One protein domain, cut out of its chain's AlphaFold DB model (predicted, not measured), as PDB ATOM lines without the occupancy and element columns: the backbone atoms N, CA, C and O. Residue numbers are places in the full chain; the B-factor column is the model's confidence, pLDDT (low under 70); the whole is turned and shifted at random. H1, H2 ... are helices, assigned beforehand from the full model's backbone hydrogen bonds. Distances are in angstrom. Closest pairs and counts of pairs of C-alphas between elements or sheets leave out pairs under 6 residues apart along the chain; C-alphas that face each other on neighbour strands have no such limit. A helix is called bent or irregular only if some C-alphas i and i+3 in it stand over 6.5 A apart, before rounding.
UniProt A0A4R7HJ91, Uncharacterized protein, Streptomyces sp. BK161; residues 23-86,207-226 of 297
ATOM      1  N   ARG A  23     -44.107  -1.981  20.574       77.25
ATOM      2  CA  ARG A  23     -45.186  -1.828  21.554       77.25
ATOM      3  C   ARG A  23     -45.303  -0.338  21.882       77.25
ATOM      4  O   ARG A  23     -44.268   0.297  22.117       77.25
ATOM      5  N   PRO A  24     -46.517   0.234  21.880       79.25
ATOM      6  CA  PRO A  24     -46.682   1.647  22.151       79.25
ATOM      7  C   PRO A  24     -46.107   1.966  23.524       79.25
ATOM      8  O   PRO A  24     -46.374   1.297  24.524       79.25
ATOM      9  N   VAL A  25     -45.241   2.968  23.536       84.69
ATOM     10  CA  VAL A  25     -44.489   3.363  24.715       84.69
ATOM     11  C   VAL A  25     -45.361   4.324  25.514       84.69
ATOM     12  O   VAL A  25     -46.010   5.202  24.951       84.69
ATOM     13  N   LYS A  26     -45.381   4.185  26.844       90.31
ATOM     14  CA  LYS A  26     -46.120   5.117  27.708       90.31
ATOM     15  C   LYS A  26     -45.642   6.553  27.450       90.31
ATOM     16  O   LYS A  26     -44.441   6.821  27.477       90.31
ATOM     17  N   ALA A  27     -46.574   7.486  27.258       88.06
ATOM     18  CA  ALA A  27     -46.254   8.884  26.957       88.06
ATOM     19  C   ALA A  27     -45.351   9.541  28.022       88.06
ATOM     20  O   ALA A  27     -44.434  10.292  27.688       88.06
ATOM     21  N   SER A  28     -45.540   9.188  29.301       90.12
ATOM     22  CA  SER A  28     -44.688   9.641  30.410       90.12
ATOM     23  C   SER A  28     -43.219   9.247  30.230       90.12
ATOM     24  O   SER A  28     -42.323  10.047  30.501       90.12
ATOM     25  N   TYR A  29     -42.961   8.049  29.702       91.88
ATOM     26  CA  TYR A  29     -41.614   7.567  29.419       91.88
ATOM     27  C   TYR A  29     -40.960   8.353  28.281       91.88
ATOM     28  O   TYR A  29     -39.820   8.804  28.413       91.88
ATOM     29  N   ALA A  30     -41.695   8.576  27.186       88.38
ATOM     30  CA  ALA A  30     -41.219   9.377  26.060       88.38
ATOM     31  C   ALA A  30     -40.890  10.818  26.492       88.38
ATOM     32  O   ALA A  30     -39.839  11.350  26.127       88.38
ATOM     33  N   ARG A  31     -41.735  11.428  27.336       90.25
ATOM     34  CA  ARG A  31     -41.495  12.768  27.890       90.25
ATOM     35  C   ARG A  31     -40.255  12.799  28.781       90.25
ATOM     36  O   ARG A  31     -39.400  13.656  28.576       90.25
ATOM     37  N   ARG A  32     -40.114  11.844  29.709       93.38
ATOM     38  CA  ARG A  32     -38.942  11.760  30.597       93.38
ATOM     39  C   ARG A  32     -37.647  11.614  29.803       93.38
ATOM     40  O   ARG A  32     -36.692  12.327  30.082       93.38
ATOM     41  N   ARG A  33     -37.625  10.756  28.777       92.38
ATOM     42  CA  ARG A  33     -36.458  10.615  27.891       92.38
ATOM     43  C   ARG A  33     -36.171  11.862  27.062       92.38
ATOM     44  O   ARG A  33     -35.011  12.151  26.807       92.38
ATOM     45  N   THR A  34     -37.202  12.599  26.656       91.19
ATOM     46  CA  THR A  34     -37.026  13.875  25.948       91.19
ATOM     47  C   THR A  34     -36.348  14.897  26.850       91.19
ATOM     48  O   THR A  34     -35.338  15.468  26.461       91.19
ATOM     49  N   VAL A  35     -36.865  15.075  28.069       93.94
ATOM     50  CA  VAL A  35     -36.289  15.994  29.061       93.94
ATOM     51  C   VAL A  35     -34.867  15.578  29.424       93.94
ATOM     52  O   VAL A  35     -33.979  16.419  29.421       93.94
ATOM     53  N   LEU A  36     -34.632  14.283  29.652       95.50
ATOM     54  CA  LEU A  36     -33.295  13.758  29.923       95.50
ATOM     55  C   LEU A  36     -32.337  14.024  28.757       95.50
ATOM     56  O   LEU A  36     -31.231  14.491  28.982       95.50
ATOM     57  N   GLY A  37     -32.762  13.768  27.516       92.25
ATOM     58  CA  GLY A  37     -31.946  14.025  26.330       92.25
ATOM     59  C   GLY A  37     -31.587  15.502  26.175       92.25
ATOM     60  O   GLY A  37     -30.434  15.814  25.897       92.25
ATOM     61  N   LEU A  38     -32.545  16.409  26.407       94.25
ATOM     62  CA  LEU A  38     -32.280  17.851  26.412       94.25
ATOM     63  C   LEU A  38     -31.278  18.215  27.502       94.25
ATOM     64  O   LEU A  38     -30.301  18.894  27.221       94.25
ATOM     65  N   TRP A  39     -31.485  17.714  28.719       96.62
ATOM     66  CA  TRP A  39     -30.614  18.014  29.849       96.62
ATOM     67  C   TRP A  39     -29.182  17.524  29.617       96.62
ATOM     68  O   TRP A  39     -28.241  18.276  29.846       96.62
ATOM     69  N   VAL A  40     -29.010  16.309  29.088       96.25
ATOM     70  CA  VAL A  40     -27.691  15.744  28.758       96.25
ATOM     71  C   VAL A  40     -26.988  16.571  27.683       96.25
ATOM     72  O   VAL A  40     -25.839  16.957  27.879       96.25
ATOM     73  N   VAL A  41     -27.662  16.881  26.569       95.25
ATOM     74  CA  VAL A  41     -27.049  17.655  25.476       95.25
ATOM     75  C   VAL A  41     -26.725  19.080  25.921       95.25
ATOM     76  O   VAL A  41     -25.628  19.559  25.649       95.25
ATOM     77  N   SER A  42     -27.631  19.746  26.644       92.88
ATOM     78  CA  SER A  42     -27.388  21.089  27.179       92.88
ATOM     79  C   SER A  42     -26.243  21.114  28.192       92.88
ATOM     80  O   SER A  42     -25.425  22.026  28.140       92.88
ATOM     81  N   SER A  43     -26.153  20.115  29.076       95.62
ATOM     82  CA  SER A  43     -25.067  20.029  30.063       95.62
ATOM     83  C   SER A  43     -23.719  19.794  29.385       95.62
ATOM     84  O   SER A  43     -22.753  20.484  29.689       95.62
ATOM     85  N   LEU A  44     -23.658  18.870  28.421       95.88
ATOM     86  CA  LEU A  44     -22.432  18.595  27.669       95.88
ATOM     87  C   LEU A  44     -21.978  19.811  26.851       95.88
ATOM     88  O   LEU A  44     -20.785  20.109  26.795       95.88
ATOM     89  N   TRP A  45     -22.925  20.533  26.250       94.81
ATOM     90  CA  TRP A  45     -22.646  21.786  25.554       94.81
ATOM     91  C   TRP A  45     -22.071  22.840  26.506       94.81
ATOM     92  O   TRP A  45     -21.009  23.388  26.224       94.81
ATOM     93  N   ALA A  46     -22.709  23.062  27.659       93.00
ATOM     94  CA  ALA A  46     -22.245  24.035  28.646       93.00
ATOM     95  C   ALA A  46     -20.841  23.706  29.178       93.00
ATOM     96  O   ALA A  46     -19.986  24.586  29.221       93.00
ATOM     97  N   VAL A  47     -20.574  22.440  29.518       95.94
ATOM     98  CA  VAL A  47     -19.244  21.990  29.969       95.94
ATOM     99  C   VAL A  47     -18.185  22.237  28.896       95.94
ATOM    100  O   VAL A  47     -17.103  22.715  29.215       95.94
ATOM    101  N   THR A  48     -18.500  21.961  27.627       92.94
ATOM    102  CA  THR A  48     -17.573  22.207  26.512       92.94
ATOM    103  C   THR A  48     -17.242  23.693  26.358       92.94
ATOM    104  O   THR A  48     -16.075  24.037  26.207       92.94
ATOM    105  N   VAL A  49     -18.245  24.576  26.434       90.56
ATOM    106  CA  VAL A  49     -18.039  26.035  26.338       90.56
ATOM    107  C   VAL A  49     -17.226  26.564  27.524       90.56
ATOM    108  O   VAL A  49     -16.324  27.377  27.338       90.56
ATOM    109  N   LEU A  50     -17.500  26.074  28.738       91.31
ATOM    110  CA  LEU A  50     -16.728  26.433  29.934       91.31
ATOM    111  C   LEU A  50     -15.266  25.984  29.816       91.31
ATOM    112  O   LEU A  50     -14.366  26.764  30.108       91.31
ATOM    113  N   ALA A  51     -15.024  24.754  29.357       90.25
ATOM    114  CA  ALA A  51     -13.673  24.227  29.181       90.25
ATOM    115  C   ALA A  51     -12.869  25.017  28.135       90.25
ATOM    116  O   ALA A  51     -11.701  25.310  28.369       90.25
ATOM    117  N   ASP A  52     -13.488  25.397  27.012       87.38
ATOM    118  CA  ASP A  52     -12.851  26.231  25.984       87.38
ATOM    119  C   ASP A  52     -12.478  27.616  26.542       87.38
ATOM    120  O   ASP A  52     -11.344  28.068  26.387       87.38
ATOM    121  N   GLY A  53     -13.394  28.250  27.287       86.06
ATOM    122  CA  GLY A  53     -13.131  29.525  27.959       86.06
ATOM    123  C   GLY A  53     -11.979  29.454  28.970       86.06
ATOM    124  O   GLY A  53     -11.112  30.328  28.977       86.06
ATOM    125  N   GLU A  54     -11.922  28.399  29.789       87.62
ATOM    126  CA  GLU A  54     -10.828  28.191  30.751       87.62
ATOM    127  C   GLU A  54      -9.487  27.907  30.053       87.62
ATOM    128  O   GLU A  54      -8.458  28.448  30.455       87.62
ATOM    129  N   LEU A  55      -9.467  27.131  28.963       88.56
ATOM    130  CA  LEU A  55      -8.239  26.879  28.195       88.56
ATOM    131  C   LEU A  55      -7.640  28.167  27.607       88.56
ATOM    132  O   LEU A  55      -6.416  28.329  27.591       88.56
ATOM    133  N   VAL A  56      -8.488  29.095  27.157       86.06
ATOM    134  CA  VAL A  56      -8.058  30.433  26.719       86.06
ATOM    135  C   VAL A  56      -7.537  31.251  27.904       86.06
ATOM    136  O   VAL A  56      -6.481  31.886  27.812       86.06
ATOM    137  N   ARG A  57      -8.241  31.202  29.041       85.00
ATOM    138  CA  ARG A  57      -7.876  31.928  30.265       85.00
ATOM    139  C   ARG A  57      -6.520  31.499  30.828       85.00
ATOM    140  O   ARG A  57      -5.747  32.354  31.246       85.00
ATOM    141  N   PHE A  58      -6.208  30.205  30.800       87.50
ATOM    142  CA  PHE A  58      -4.915  29.664  31.236       87.50
ATOM    143  C   PHE A  58      -3.809  29.773  30.173       87.50
ATOM    144  O   PHE A  58      -2.735  29.203  30.354       87.50
ATOM    145  N   HIS A  59      -4.056  30.490  29.069       83.69
ATOM    146  CA  HIS A  59      -3.114  30.675  27.958       83.69
ATOM    147  C   HIS A  59      -2.629  29.362  27.320       83.69
ATOM    148  O   HIS A  59      -1.581  29.327  26.675       83.69
ATOM    149  N   VAL A  60      -3.403  28.280  27.466       85.25
ATOM    150  CA  VAL A  60      -3.148  27.006  26.776       85.25
ATOM    151  C   VAL A  60      -3.506  27.140  25.295       85.25
ATOM    152  O   VAL A  60      -2.823  26.593  24.431       85.25
ATOM    153  N   LEU A  61      -4.561  27.902  24.999       83.56
ATOM    154  CA  LEU A  61      -4.965  28.285  23.648       83.56
ATOM    155  C   LEU A  61      -4.644  29.764  23.398       83.56
ATOM    156  O   LEU A  61      -4.683  30.586  24.314       83.56
ATOM    157  N   LYS A  62      -4.352  30.117  22.137       81.81
ATOM    158  CA  LYS A  62      -4.221  31.525  21.723       81.81
ATOM    159  C   LYS A  62      -5.513  32.274  22.070       81.81
ATOM    160  O   LYS A  62      -6.599  31.725  21.899       81.81
ATOM    161  N   SER A  63      -5.394  33.535  22.491       67.50
ATOM    162  CA  SER A  63      -6.505  34.379  22.973       67.50
ATOM    163  C   SER A  63      -7.681  34.532  21.998       67.50
ATOM    164  O   SER A  63      -8.774  34.912  22.404       67.50
ATOM    165  N   THR A  64      -7.474  34.216  20.721       70.75
ATOM    166  CA  THR A  64      -8.477  34.280  19.651       70.75
ATOM    167  C   THR A  64      -9.083  32.926  19.277       70.75
ATOM    168  O   THR A  64      -9.966  32.868  18.421       70.75
ATOM    169  N   TYR A  65      -8.639  31.822  19.883       79.06
ATOM    170  CA  TYR A  65      -9.117  30.489  19.531       79.06
ATOM    171  C   TYR A  65     -10.305  30.075  20.405       79.06
ATOM    172  O   TYR A  65     -10.137  29.508  21.474       79.06
ATOM    173  N   THR A  66     -11.516  30.323  19.908       81.81
ATOM    174  CA  THR A  66     -12.790  29.851  20.493       81.81
ATOM    175  C   THR A  66     -13.503  28.869  19.556       81.81
ATOM    176  O   THR A  66     -14.737  28.806  19.478       81.81
ATOM    177  N   GLY A  67     -12.726  28.156  18.733       85.00
ATOM    178  CA  GLY A  67     -13.255  27.265  17.701       85.00
ATOM    179  C   GLY A  67     -14.054  26.100  18.288       85.00
ATOM    180  O   GLY A  67     -15.061  25.690  17.706       85.00
ATOM    181  N   ILE A  68     -13.660  25.607  19.467       87.94
ATOM    182  CA  ILE A  68     -14.312  24.471  20.128       87.94
ATOM    183  C   ILE A  68     -15.732  24.857  20.555       87.94
ATOM    184  O   ILE A  68     -16.674  24.120  20.261       87.94
ATOM    185  N   SER A  69     -15.919  26.036  21.156       86.38
ATOM    186  CA  SER A  69     -17.245  26.545  21.536       86.38
ATOM    187  C   SER A  69     -18.174  26.724  20.337       86.38
ATOM    188  O   SER A  69     -19.341  26.331  20.388       86.38
ATOM    189  N   VAL A  70     -17.660  27.277  19.234       87.56
ATOM    190  CA  VAL A  70     -18.421  27.474  17.988       87.56
ATOM    191  C   VAL A  70     -18.907  26.131  17.438       87.56
ATOM    192  O   VAL A  70     -20.099  25.973  17.156       87.56
ATOM    193  N   VAL A  71     -18.014  25.138  17.344       89.12
ATOM    194  CA  VAL A  71     -18.355  23.783  16.879       89.12
ATOM    195  C   VAL A  71     -19.337  23.105  17.838       89.12
ATOM    196  O   VAL A  71     -20.316  22.500  17.390       89.12
ATOM    197  N   ALA A  72     -19.142  23.248  19.151       89.75
ATOM    198  CA  ALA A  72     -20.054  22.708  20.155       89.75
ATOM    199  C   ALA A  72     -21.469  23.279  19.991       89.75
ATOM    200  O   ALA A  72     -22.439  22.518  19.988       89.75
ATOM    201  N   GLY A  73     -21.596  24.593  19.780       87.00
ATOM    202  CA  GLY A  73     -22.868  25.242  19.462       87.00
ATOM    203  C   GLY A  73     -23.492  24.707  18.171       87.00
ATOM    204  O   GLY A  73     -24.673  24.345  18.161       87.00
ATOM    205  N   ALA A  74     -22.694  24.585  17.106       88.38
ATOM    206  CA  ALA A  74     -23.142  24.105  15.795       88.38
ATOM    207  C   ALA A  74     -23.715  22.681  15.843       88.38
ATOM    208  O   ALA A  74     -24.624  22.355  15.080       88.38
ATOM    209  N   VAL A  75     -23.216  21.836  16.749       91.25
ATOM    210  CA  VAL A  75     -23.712  20.466  16.955       91.25
ATOM    211  C   VAL A  75     -24.887  20.433  17.936       91.25
ATOM    212  O   VAL A  75     -25.906  19.785  17.670       91.25
ATOM    213  N   ALA A  76     -24.776  21.136  19.068       90.69
ATOM    214  CA  ALA A  76     -25.773  21.102  20.133       90.69
ATOM    215  C   ALA A  76     -27.118  21.692  19.693       90.69
ATOM    216  O   ALA A  76     -28.163  21.117  19.998       90.69
ATOM    217  N   GLY A  77     -27.117  22.791  18.933       88.75
ATOM    218  CA  GLY A  77     -28.343  23.447  18.467       88.75
ATOM    219  C   GLY A  77     -29.268  22.522  17.661       88.75
ATOM    220  O   GLY A  77     -30.402  22.262  18.087       88.75
ATOM    221  N   PRO A  78     -28.800  21.960  16.529       87.94
ATOM    222  CA  PRO A  78     -29.567  20.994  15.748       87.94
ATOM    223  C   PRO A  78     -29.980  19.758  16.556       87.94
ATOM    224  O   PRO A  78     -31.111  19.288  16.411       87.94
ATOM    225  N   ALA A  79     -29.112  19.253  17.443       90.06
ATOM    226  CA  ALA A  79     -29.427  18.108  18.298       90.06
ATOM    227  C   ALA A  79     -30.575  18.413  19.277       90.06
ATOM    228  O   ALA A  79     -31.525  17.631  19.380       90.06
ATOM    229  N   LEU A  80     -30.544  19.567  19.949       90.75
ATOM    230  CA  LEU A  80     -31.605  20.004  20.861       90.75
ATOM    231  C   LEU A  80     -32.938  20.168  20.130       90.75
ATOM    232  O   LEU A  80     -33.971  19.713  20.631       90.75
ATOM    233  N   LEU A  81     -32.935  20.733  18.920       87.69
ATOM    234  CA  LEU A  81     -34.152  20.814  18.114       87.69
ATOM    235  C   LEU A  81     -34.669  19.446  17.678       87.69
ATOM    236  O   LEU A  81     -35.878  19.203  17.761       87.69
ATOM    237  N   ALA A  82     -33.787  18.548  17.243       88.94
ATOM    238  CA  ALA A  82     -34.168  17.198  16.849       88.94
ATOM    239  C   ALA A  82     -34.793  16.423  18.015       88.94
ATOM    240  O   ALA A  82     -35.811  15.741  17.843       88.94
ATOM    241  N   ILE A  83     -34.247  16.592  19.221       91.31
ATOM    242  CA  ILE A  83     -34.816  16.052  20.455       91.31
ATOM    243  C   ILE A  83     -36.168  16.712  20.759       91.31
ATOM    244  O   ILE A  83     -37.148  16.013  21.028       91.31
ATOM    245  N   TRP A  84     -36.270  18.036  20.696       90.81
ATOM    246  CA  TRP A  84     -37.488  18.769  21.049       90.81
ATOM    247  C   TRP A  84     -38.669  18.456  20.125       90.81
ATOM    248  O   TRP A  84     -39.760  18.113  20.592       90.81
ATOM    249  N   TYR A  85     -38.457  18.531  18.809       86.81
ATOM    250  CA  TYR A  85     -39.489  18.248  17.808       86.81
ATOM    251  C   TYR A  85     -39.712  16.753  17.577       86.81
ATOM    252  O   TYR A  85     -40.724  16.374  16.980       86.81
ATOM    253  N   GLY A  86     -38.811  15.907  18.082       87.12
ATOM    254  CA  GLY A  86     -38.875  14.469  17.872       87.12
ATOM    255  C   GLY A  86     -38.772  14.139  16.395       87.12
ATOM    256  O   GLY A  86     -39.651  13.444  15.885       87.12
ATOM    257  N   ALA A 207     -30.770  30.809  10.843       82.94
ATOM    258  CA  ALA A 207     -30.813  31.234  12.240       82.94
ATOM    259  C   ALA A 207     -30.547  30.060  13.194       82.94
ATOM    260  O   ALA A 207     -29.802  30.204  14.158       82.94
ATOM    261  N   LEU A 208     -31.091  28.876  12.899       80.56
ATOM    262  CA  LEU A 208     -30.832  27.669  13.675       80.56
ATOM    263  C   LEU A 208     -29.358  27.235  13.643       80.56
ATOM    264  O   LEU A 208     -28.861  26.731  14.647       80.56
ATOM    265  N   PHE A 209     -28.674  27.398  12.513       79.88
ATOM    266  CA  PHE A 209     -27.261  27.035  12.396       79.88
ATOM    267  C   PHE A 209     -26.317  28.114  12.927       79.88
ATOM    268  O   PHE A 209     -25.251  27.763  13.413       79.88
ATOM    269  N   ILE A 210     -26.693  29.393  12.868       86.88
ATOM    270  CA  ILE A 210     -25.814  30.524  13.213       86.88
ATOM    271  C   ILE A 210     -25.967  30.944  14.677       86.88
ATOM    272  O   ILE A 210     -24.969  31.243  15.334       86.88
ATOM    273  N   LEU A 211     -27.191  30.955  15.219       88.69
ATOM    274  CA  LEU A 211     -27.431  31.450  16.579       88.69
ATOM    275  C   LEU A 211     -26.706  30.623  17.651       88.69
ATOM    276  O   LEU A 211     -26.057  31.231  18.498       88.69
ATOM    277  N   PRO A 212     -26.748  29.275  17.654       88.69
ATOM    278  CA  PRO A 212     -26.081  28.507  18.702       88.69
ATOM    279  C   PRO A 212     -24.549  28.672  18.706       88.69
ATOM    280  O   PRO A 212     -24.000  28.888  19.790       88.69
ATOM    281  N   PRO A 213     -23.837  28.643  17.558       85.38
ATOM    282  CA  PRO A 213     -22.419  28.997  17.516       85.38
ATOM    283  C   PRO A 213     -22.134  30.422  17.980       85.38
ATOM    284  O   PRO A 213     -21.209  30.613  18.762       85.38
ATOM    285  N   ALA A 214     -22.936  31.408  17.561       87.69
ATOM    286  CA  ALA A 214     -22.744  32.803  17.957       87.69
ATOM    287  C   ALA A 214     -22.919  33.001  19.472       87.69
ATOM    288  O   ALA A 214     -22.113  33.678  20.105       87.69
ATOM    289  N   VAL A 215     -23.928  32.361  20.072       90.44
ATOM    290  CA  VAL A 215     -24.138  32.367  21.529       90.44
ATOM    291  C   VAL A 215     -22.985  31.670  22.250       90.44
ATOM    292  O   VAL A 215     -22.524  32.162  23.276       90.44
ATOM    293  N   SER A 216     -22.495  30.552  21.710       86.69
ATOM    294  CA  SER A 216     -21.369  29.814  22.299       86.69
ATOM    295  C   SER A 216     -20.073  30.625  22.240       86.69
ATOM    296  O   SER A 216     -19.353  30.695  23.229       86.69
ATOM    297  N   TYR A 217     -19.812  31.282  21.108       85.50
ATOM    298  CA  TYR A 217     -18.698  32.209  20.926       85.50
ATOM    299  C   TYR A 217     -18.763  33.358  21.933       85.50
ATOM    300  O   TYR A 217     -17.814  33.581  22.677       85.50
ATOM    301  N   ALA A 218     -19.911  34.041  22.015       88.19
ATOM    302  CA  ALA A 218     -20.097  35.152  22.941       88.19
ATOM    303  C   ALA A 218     -19.884  34.720  24.401       88.19
ATOM    304  O   ALA A 218     -19.218  35.429  25.149       88.19
ATOM    305  N   ALA A 219     -20.392  33.548  24.791       87.25
ATOM    306  CA  ALA A 219     -20.189  32.995  26.128       87.25
ATOM    307  C   ALA A 219     -18.713  32.663  26.411       87.25
ATOM    308  O   ALA A 219     -18.207  32.987  27.481       87.25
ATOM    309  N   ALA A 220     -18.002  32.062  25.457       83.94
ATOM    310  CA  ALA A 220     -16.577  31.778  25.613       83.94
ATOM    311  C   ALA A 220     -15.758  33.071  25.760       83.94
ATOM    312  O   ALA A 220     -14.916  33.169  26.652       83.94
ATOM    313  N   CYS A 221     -16.052  34.094  24.949       83.38
ATOM    314  CA  CYS A 221     -15.398  35.397  25.043       83.38
ATOM    315  C   CYS A 221     -15.663  36.097  26.382       83.38
ATOM    316  O   CYS A 221     -14.744  36.700  26.933       83.38
ATOM    317  N   THR A 222     -16.879  36.021  26.938       86.12
ATOM    318  CA  THR A 222     -17.162  36.621  28.254       86.12
ATOM    319  C   THR A 222     -16.448  35.881  29.385       86.12
ATOM    320  O   THR A 222     -15.923  36.521  30.296       86.12
ATOM    321  N   ILE A 223     -16.354  34.551  29.319       85.62
ATOM    322  CA  ILE A 223     -15.594  33.753  30.295       85.62
ATOM    323  C   ILE A 223     -14.094  34.070  30.209       85.62
ATOM    324  O   ILE A 223     -13.455  34.293  31.234       85.62
ATOM    325  N   ALA A 224     -13.540  34.164  28.997       81.62
ATOM    326  CA  ALA A 224     -12.129  34.486  28.790       81.62
ATOM    327  C   ALA A 224     -11.782  35.944  29.168       81.62
ATOM    328  O   ALA A 224     -10.710  36.204  29.712       81.62
ATOM    329  N   GLY A 225     -12.685  36.895  28.896       72.00
ATOM    330  CA  GLY A 225     -12.466  38.337  29.070       72.00
ATOM    331  C   GLY A 225     -12.745  38.888  30.472       72.00
ATOM    332  O   GLY A 225     -12.326  39.997  30.786       72.00
ATOM    333  N   THR A 226     -13.399  38.136  31.357       57.81
ATOM    334  CA  THR A 226     -13.661  38.578  32.745       57.81
ATOM    335  C   THR A 226     -12.421  38.534  33.657       57.81
ATOM    336  O   THR A 226     -12.522  38.832  34.845       57.81
TER     337      THR A 226
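This is residues 23 to 86 and 207 to 226 of the 297 residues of an uncharacterized protein of Streptomyces sp. BK161 (UniProt A0A4R7HJ91). A long helical hairpin makes this domain: H1 is the long helix, H2 folds back side by side with its middle stretch, and H3 crosses the pair aslant, reaching H1 at residues 49 to 57. The beginning of the printed part, residues 23 to 29, sticks out beyond the other two helices. The printed part has 84 residues with three named helices, in the order H1, H2, H3, and no named strand; its class is all helix. It is loose, with a radius of gyration of the C-alphas of 15.5 A, and its outline is a rod that spans 53 by 24 by 18 A.

Find C-alpha 27 at (-46.254, 8.884, 26.957); from there H1, residues 27 to 57, runs 44.9 A to C-alpha 57 at (-7.876, 31.928, 30.265). After nine residues, look at Gly 67, where H2, residues 67 to 85, begins; it is 27.7 A long. H2 is neither bent nor irregular, but only just: C-alphas 75 and 78 are 6.0 A apart. Beyond the cut, H3, residues 207 to 225, runs 25.9 A and ends at C-alpha 225, (-12.466, 38.337, 29.070). H3 is irregular, only just: C-alphas 209 and 212 are 6.6 A apart, against about 5 A in a regular helix, and its line is a rough one.

Read the three helices as a bundle, up and down, each running against the one before it in the chain. H1 and H2 form a helical hairpin: they touch at a shallow tilt of 9 degrees, opposite ways, and their closest C-alphas, those of Val 49 and Ser 69, are 4.9 A apart. H2 and H3 touch at a steep tilt of 44 degrees, opposite ways; look at Gly 73 and Pro 213, whose C-alphas are the closest at 4.3 A. H1 touches H3 with residues 49 to 57 alone, at a steep tilt of 44 degrees, the same way; the closest C-alphas, those of Gly 53 and Ala 220, are 4.7 A apart. In H1 every O i to N i+4 pair is within hydrogen-bond range; in H2 14 of 15 are, and in H3 13 of 15.

The two C-alphas farthest apart are those of Arg 23 and His 59, at 53.5 A. The link from H1 to H2 is short. Residues 87 to 206 are not printed, and C-alphas 86 and 207 are 19.4 A apart across the cut. The mean pLDDT of the printed part is 87.4; look for values under 70 at residues 63 and 226.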